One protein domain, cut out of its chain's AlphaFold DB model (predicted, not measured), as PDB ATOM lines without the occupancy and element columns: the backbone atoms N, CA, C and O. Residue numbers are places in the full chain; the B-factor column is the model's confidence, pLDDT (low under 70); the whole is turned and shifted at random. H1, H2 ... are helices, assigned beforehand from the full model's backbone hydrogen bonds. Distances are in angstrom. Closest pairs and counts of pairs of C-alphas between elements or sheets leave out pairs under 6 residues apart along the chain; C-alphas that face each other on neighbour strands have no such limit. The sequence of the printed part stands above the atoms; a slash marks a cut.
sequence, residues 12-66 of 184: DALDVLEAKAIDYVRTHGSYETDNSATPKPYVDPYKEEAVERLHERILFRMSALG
ATOM      1  N   ASP A  12     284.310 396.667 209.864       79.06
ATOM      2  CA  ASP A  12     284.231 396.734 211.327       79.06
ATOM      3  C   ASP A  12     283.884 395.371 211.950       79.06
ATOM      4  O   ASP A  12     284.420 394.995 212.984       79.06
ATOM      5  N   ALA A  13     283.032 394.582 211.288       80.69
ATOM      6  CA  ALA A  13     282.674 393.241 211.751       80.69
ATOM      7  C   ALA A  13     283.840 392.256 211.582       80.69
ATOM      8  O   ALA A  13     284.032 391.384 212.427       80.69
ATOM      9  N   LEU A  14     284.629 392.415 210.514       84.00
ATOM     10  CA  LEU A  14     285.846 391.640 210.290       84.00
ATOM     11  C   LEU A  14     286.919 391.973 211.332       84.00
ATOM     12  O   LEU A  14     287.512 391.055 211.888       84.00
ATOM     13  N   ASP A  15     287.115 393.254 211.645       84.25
ATOM     14  CA  ASP A  15     288.092 393.699 212.642       84.25
ATOM     15  C   ASP A  15     287.714 393.182 214.050       84.25
ATOM     16  O   ASP A  15     288.576 392.745 214.814       84.25
ATOM     17  N   VAL A  16     286.414 393.161 214.392       86.19
ATOM     18  CA  VAL A  16     285.907 392.545 215.639       86.19
ATOM     19  C   VAL A  16     286.105 391.031 215.647       86.19
ATOM     20  O   VAL A  16     286.504 390.475 216.672       86.19
ATOM     21  N   LEU A  17     285.853 390.360 214.522       87.50
ATOM     22  CA  LEU A  17     286.058 388.919 214.399       87.50
ATOM     23  C   LEU A  17     287.542 388.544 214.541       87.50
ATOM     24  O   LEU A  17     287.852 387.579 215.233       87.50
ATOM     25  N   GLU A  18     288.448 389.320 213.942       86.19
ATOM     26  CA  GLU A  18     289.898 389.145 214.092       86.19
ATOM     27  C   GLU A  18     290.316 389.308 215.556       86.19
ATOM     28  O   GLU A  18     291.006 388.445 216.100       86.19
ATOM     29  N   ALA A  19     289.860 390.374 216.219       86.69
ATOM     30  CA  ALA A  19     290.175 390.602 217.624       86.69
ATOM     31  C   ALA A  19     289.691 389.450 218.517       86.69
ATOM     32  O   ALA A  19     290.456 388.985 219.362       86.69
ATOM     33  N   LYS A  20     288.468 388.945 218.295       85.44
ATOM     34  CA  LYS A  20     287.933 387.786 219.024       85.44
ATOM     35  C   LYS A  20     288.722 386.506 218.734       85.44
ATOM     36  O   LYS A  20     289.009 385.773 219.670       85.44
ATOM     37  N   ALA A  21     289.125 386.254 217.488       85.19
ATOM     38  CA  ALA A  21     289.906 385.065 217.138       85.19
ATOM     39  C   ALA A  21     291.317 385.084 217.757       85.19
ATOM     40  O   ALA A  21     291.779 384.067 218.271       85.19
ATOM     41  N   ILE A  22     291.989 386.241 217.747       83.12
ATOM     42  CA  ILE A  22     293.299 386.422 218.392       83.12
ATOM     43  C   ILE A  22     293.181 386.232 219.906       83.12
ATOM     44  O   ILE A  22     294.010 385.549 220.505       83.12
ATOM     45  N   ASP A  23     292.161 386.831 220.524       83.56
ATOM     46  CA  ASP A  23     291.904 386.683 221.956       83.56
ATOM     47  C   ASP A  23     291.606 385.225 222.326       83.56
ATOM     48  O   ASP A  23     292.216 384.692 223.252       83.56
ATOM     49  N   TYR A  24     290.757 384.550 221.545       81.44
ATOM     50  CA  TYR A  24     290.415 383.142 221.729       81.44
ATOM     51  C   TYR A  24     291.662 382.258 221.703       81.44
ATOM     52  O   TYR A  24     291.921 381.522 222.651       81.44
ATOM     53  N   VAL A  25     292.492 382.397 220.667       77.81
ATOM     54  CA  VAL A  25     293.739 381.637 220.521       77.81
ATOM     55  C   VAL A  25     294.700 381.879 221.689       77.81
ATOM     56  O   VAL A  25     295.278 380.929 222.204       77.81
ATOM     57  N   ARG A  26     294.846 383.127 222.148       73.88
ATOM     58  CA  ARG A  26     295.744 383.469 223.264       73.88
ATOM     59  C   ARG A  26     295.262 382.959 224.624       73.88
ATOM     60  O   ARG A  26     296.069 382.878 225.547       73.88
ATOM     61  N   THR A  27     293.967 382.681 224.775       74.69
ATOM     62  CA  THR A  27     293.350 382.341 226.067       74.69
ATOM     63  C   THR A  27     292.927 380.876 226.192       74.69
ATOM     64  O   THR A  27     292.882 380.380 227.316       74.69
ATOM     65  N   HIS A  28     292.641 380.181 225.084       64.81
ATOM     66  CA  HIS A  28     292.026 378.845 225.102       64.81
ATOM     67  C   HIS A  28     292.970 377.697 224.690       64.81
ATOM     68  O   HIS A  28     292.769 376.577 225.157       64.81
ATOM     69  N   GLY A  29     294.021 377.940 223.894       60.75
ATOM     70  CA  GLY A  29     294.910 376.878 223.391       60.75
ATOM     71  C   GLY A  29     296.384 377.281 223.284       60.75
ATOM     72  O   GLY A  29     296.738 378.451 223.402       60.75
ATOM     73  N   SER A  30     297.269 376.310 223.045       60.88
ATOM     74  CA  SER A  30     298.730 376.533 222.978       60.88
ATOM     75  C   SER A  30     299.203 376.964 221.584       60.88
ATOM     76  O   SER A  30     300.223 376.495 221.080       60.88
ATOM     77  N   TYR A  31     298.440 377.831 220.931       65.00
ATOM     78  CA  TYR A  31     298.685 378.246 219.554       65.00
ATOM     79  C   TYR A  31     299.436 379.582 219.506       65.00
ATOM     80  O   TYR A  31     299.126 380.519 220.243       65.00
ATOM     81  N   GLU A  32     300.427 379.684 218.619       63.25
ATOM     82  CA  GLU A  32     301.144 380.934 218.363       63.25
ATOM     83  C   GLU A  32     300.400 381.771 217.314       63.25
ATOM     84  O   GLU A  32     299.860 381.248 216.337       63.25
ATOM     85  N   THR A  33     300.373 383.090 217.512       64.94
ATOM     86  CA  THR A  33     299.833 384.045 216.538       64.94
ATOM     87  C   THR A  33     300.955 384.930 216.015       64.94
ATOM     88  O   THR A  33     301.562 385.659 216.801       64.94
ATOM     89  N   ASP A  34     301.159 384.977 214.698       68.81
ATOM     90  CA  ASP A  34     302.086 385.938 214.074       68.81
ATOM     91  C   ASP A  34     301.662 387.399 214.321       68.81
ATOM     92  O   ASP A  34     302.478 388.323 214.281       68.81
ATOM     93  N   ASN A  35     300.371 387.622 214.602       68.38
ATOM     94  CA  ASN A  35     299.855 388.930 214.973       68.38
ATOM     95  C   ASN A  35     300.163 389.231 216.451       68.38
ATOM     96  O   ASN A  35     299.447 388.809 217.361       68.38
ATOM     97  N   SER A  36     301.236 389.987 216.687       64.19
ATOM     98  CA  SER A  36     301.640 390.458 218.018       64.19
ATOM     99  C   SER A  36     300.862 391.691 218.495       64.19
ATOM    100  O   SER A  36     300.954 392.063 219.665       64.19
ATOM    101  N   ALA A  37     300.067 392.322 217.624       70.31
ATOM    102  CA  ALA A  37     299.204 393.425 218.018       70.31
ATOM    103  C   ALA A  37     297.963 392.899 218.754       70.31
ATOM    104  O   ALA A  37     297.490 391.788 218.515       70.31
ATOM    105  N   THR A  38     297.418 393.704 219.664       70.00
ATOM    106  CA  THR A  38     296.095 393.465 220.255       70.00
ATOM    107  C   THR A  38     295.137 394.487 219.651       70.00
ATOM    108  O   THR A  38     295.127 395.637 220.109       70.00
ATOM    109  N   PRO A  39     294.394 394.123 218.589       76.75
ATOM    110  CA  PRO A  39     293.476 395.047 217.948       76.75
ATOM    111  C   PRO A  39     292.376 395.470 218.927       76.75
ATOM    112  O   PRO A  39     291.872 394.668 219.710       76.75
ATOM    113  N   LYS A  40     292.010 396.754 218.889       78.81
ATOM    114  CA  LYS A  40     290.891 397.331 219.651       78.81
ATOM    115  C   LYS A  40     289.865 397.907 218.674       78.81
ATOM    116  O   LYS A  40     289.835 399.124 218.480       78.81
ATOM    117  N   PRO A  41     289.104 397.043 217.990       83.06
ATOM    118  CA  PRO A  41     288.139 397.472 216.994       83.06
ATOM    119  C   PRO A  41     286.943 398.167 217.645       83.06
ATOM    120  O   PRO A  41     286.618 397.934 218.811       83.06
ATOM    121  N   TYR A  42     286.275 399.021 216.875       83.12
ATOM    122  CA  TYR A  42     284.973 399.548 217.260       83.12
ATOM    123  C   TYR A  42     283.918 398.452 217.082       83.12
ATOM    124  O   TYR A  42     283.784 397.889 215.998       83.12
ATOM    125  N   VAL A  43     283.166 398.167 218.144       78.06
ATOM    126  CA  VAL A  43     282.050 397.221 218.102       78.06
ATOM    127  C   VAL A  43     280.763 398.009 217.893       78.06
ATOM    128  O   VAL A  43     280.382 398.818 218.738       78.06
ATOM    129  N   ASP A  44     280.102 397.776 216.761       78.88
ATOM    130  CA  ASP A  44     278.743 398.261 216.520       78.88
ATOM    131  C   ASP A  44     277.760 397.436 217.379       78.88
ATOM    132  O   ASP A  44     277.635 396.225 217.145       78.88
ATOM    133  N   PRO A  45     277.037 398.047 218.342       79.94
ATOM    134  CA  PRO A  45     276.124 397.331 219.237       79.94
ATOM    135  C   PRO A  45     275.024 396.546 218.513       79.94
ATOM    136  O   PRO A  45     274.491 395.582 219.053       79.94
ATOM    137  N   TYR A  46     274.670 396.934 217.283       79.56
ATOM    138  CA  TYR A  46     273.646 396.238 216.499       79.56
ATOM    139  C   TYR A  46     274.175 394.993 215.781       79.56
ATOM    140  O   TYR A  46     273.388 394.189 215.281       79.56
ATOM    141  N   LYS A  47     275.499 394.837 215.694       76.00
ATOM    142  CA  LYS A  47     276.162 393.748 214.961       76.00
ATOM    143  C   LYS A  47     276.941 392.803 215.863       76.00
ATOM    144  O   LYS A  47     277.347 391.745 215.391       76.00
ATOM    145  N   GLU A  48     277.122 393.157 217.130       80.12
ATOM    146  CA  GLU A  48     277.839 392.359 218.125       80.12
ATOM    147  C   GLU A  48     277.346 390.906 218.153       80.12
ATOM    148  O   GLU A  48     278.120 389.986 217.899       80.12
ATOM    149  N   GLU A  49     276.036 390.706 218.304       82.25
ATOM    150  CA  GLU A  49     275.426 389.372 218.369       82.25
ATOM    151  C   GLU A  49     275.635 388.562 217.072       82.25
ATOM    152  O   GLU A  49     275.799 387.343 217.091       82.25
ATOM    153  N   ALA A  50     275.649 389.232 215.916       82.56
ATOM    154  CA  ALA A  50     275.893 388.576 214.634       82.56
ATOM    155  C   ALA A  50     277.350 388.115 214.501       82.56
ATOM    156  O   ALA A  50     277.596 387.003 214.030       82.56
ATOM    157  N   VAL A  51     278.303 388.940 214.944       84.88
ATOM    158  CA  VAL A  51     279.729 388.594 214.951       84.88
ATOM    159  C   VAL A  51     280.014 387.472 215.948       84.88
ATOM    160  O   VAL A  51     280.794 386.576 215.639       84.88
ATOM    161  N   GLU A  52     279.349 387.461 217.104       84.81
ATOM    162  CA  GLU A  52     279.479 386.382 218.091       84.81
ATOM    163  C   GLU A  52     278.977 385.044 217.560       84.81
ATOM    164  O   GLU A  52     279.726 384.067 217.561       84.81
ATOM    165  N   ARG A  53     277.768 385.010 216.991       84.69
ATOM    166  CA  ARG A  53     277.247 383.791 216.352       84.69
ATOM    167  C   ARG A  53     278.142 383.314 215.213       84.69
ATOM    168  O   ARG A  53     278.298 382.110 215.009       84.69
ATOM    169  N   LEU A  54     278.714 384.238 214.440       86.38
ATOM    170  CA  LEU A  54     279.649 383.891 213.375       86.38
ATOM    171  C   LEU A  54     280.929 383.265 213.948       86.38
ATOM    172  O   LEU A  54     281.355 382.219 213.460       86.38
ATOM    173  N   HIS A  55     281.499 383.860 214.997       87.12
ATOM    174  CA  HIS A  55     282.678 383.345 215.688       87.12
ATOM    175  C   HIS A  55     282.445 381.925 216.225       87.12
ATOM    176  O   HIS A  55     283.197 381.014 215.887       87.12
ATOM    177  N   GLU A  56     281.347 381.687 216.946       85.31
ATOM    178  CA  GLU A  56     280.992 380.357 217.467       85.31
ATOM    179  C   GLU A  56     280.834 379.310 216.356       85.31
ATOM    180  O   GLU A  56     281.308 378.178 216.469       85.31
ATOM    181  N   ARG A  57     280.205 379.681 215.234       86.62
ATOM    182  CA  ARG A  57     280.045 378.779 214.083       86.62
ATOM    183  C   ARG A  57     281.374 378.449 213.414       86.62
ATOM    184  O   ARG A  57     281.515 377.340 212.893       86.62
ATOM    185  N   ILE A  58     282.317 379.392 213.390       86.62
ATOM    186  CA  ILE A  58     283.677 379.152 212.896       86.62
ATOM    187  C   ILE A  58     284.373 378.141 213.807       86.62
ATOM    188  O   ILE A  58     284.817 377.112 213.301       86.62
ATOM    189  N   LEU A  59     284.374 378.367 215.125       84.06
ATOM    190  CA  LEU A  59     284.977 377.454 216.103       84.06
ATOM    191  C   LEU A  59     284.391 376.039 216.004       84.06
ATOM    192  O   LEU A  59     285.130 375.062 215.888       84.06
ATOM    193  N   PHE A  60     283.062 375.924 215.928       84.56
ATOM    194  CA  PHE A  60     282.380 374.640 215.759       84.56
ATOM    195  C   PHE A  60     282.839 373.895 214.499       84.56
ATOM    196  O   PHE A  60     283.103 372.694 214.533       84.56
ATOM    197  N   ARG A  61     282.945 374.597 213.362       84.31
ATOM    198  CA  ARG A  61     283.390 373.986 212.099       84.31
ATOM    199  C   ARG A  61     284.858 373.597 212.144       84.31
ATOM    200  O   ARG A  61     285.201 372.555 211.598       84.31
ATOM    201  N   MET A  62     285.703 374.415 212.764       80.62
ATOM    202  CA  MET A  62     287.117 374.100 212.957       80.62
ATOM    203  C   MET A  62     287.263 372.806 213.760       80.62
ATOM    204  O   MET A  62     287.887 371.869 213.263       80.62
ATOM    205  N   SER A  63     286.558 372.693 214.889       78.56
ATOM    206  CA  SER A  63     286.516 371.475 215.705       78.56
ATOM    207  C   SER A  63     286.011 370.261 214.910       78.56
ATOM    208  O   SER A  63     286.664 369.218 214.875       78.56
ATOM    209  N   ALA A  64     284.910 370.404 214.163       79.50
ATOM    210  CA  ALA A  64     284.355 369.325 213.338       79.50
ATOM    211  C   ALA A  64     285.290 368.859 212.203       79.50
ATOM    212  O   ALA A  64     285.194 367.717 211.752       79.50
ATOM    213  N   LEU A  65     286.184 369.732 211.729       82.06
ATOM    214  CA  LEU A  65     287.211 369.422 210.730       82.06
ATOM    215  C   LEU A  65     288.506 368.867 211.352       82.06
ATOM    216  O   LEU A  65     289.434 368.548 210.611       82.06
ATOM    217  N   GLY A  66     288.569 368.734 212.680       73.00
ATOM    218  CA  GLY A  66     289.736 368.236 213.412       73.00
ATOM    219  C   GLY A  66     290.751 369.313 213.812       73.00
ATOM    220  O   GLY A  66     291.845 368.971 214.254       73.00
TER     221      GLY A  66
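Overview. This is residues 12 to 66 of the 184 residues of the protein "DUF4357 domain-containing protein" of Collinsella aerofaciens (strain ATCC 25986 / DSM 3979 / JCM 10188 / KCTC 3647 / NCTC 11838 / VPI 1003) (UniProt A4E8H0). Two helices of equal residue count, H1 and then H2, cross at a slant and run the same way, and the long link between them arches back past H1 on the side away from H2. The end of H2 and the last residues, 60 to 66, stick out free. The printed part has 55 residues with two named helices and no named strand: all helix. It is only just compact, close to loose, with a radius of gyration of the C-alphas of 11.7 A, and flat, spanning 32 by 27 by 14 A.

Arrangement. H1, residues 12 to 28, and H2, residues 48 to 64, touch, H2 with residues 51 to 55 alone. Their closest C-alphas, those of Leu 17 and Val 51, are 6.4 A apart. They stand at a steep tilt of 49 degrees. In H1 and H2 every O i to N i+4 pair is within hydrogen-bond range.

Along the chain. H1 begins at C-alpha 12 (284.231, 396.734, 211.327) and measures 23.9 A. H2 measures 24.4 A and ends at C-alpha 64 (284.355, 369.325, 213.338).

Size, cuts and confidence. The C-alphas farthest apart, those of Pro 45 and Gly 66, are 32.6 A apart. The printed part has no cut. The long link is residues 29 to 47. Residues 28 to 36 have pLDDT under 70.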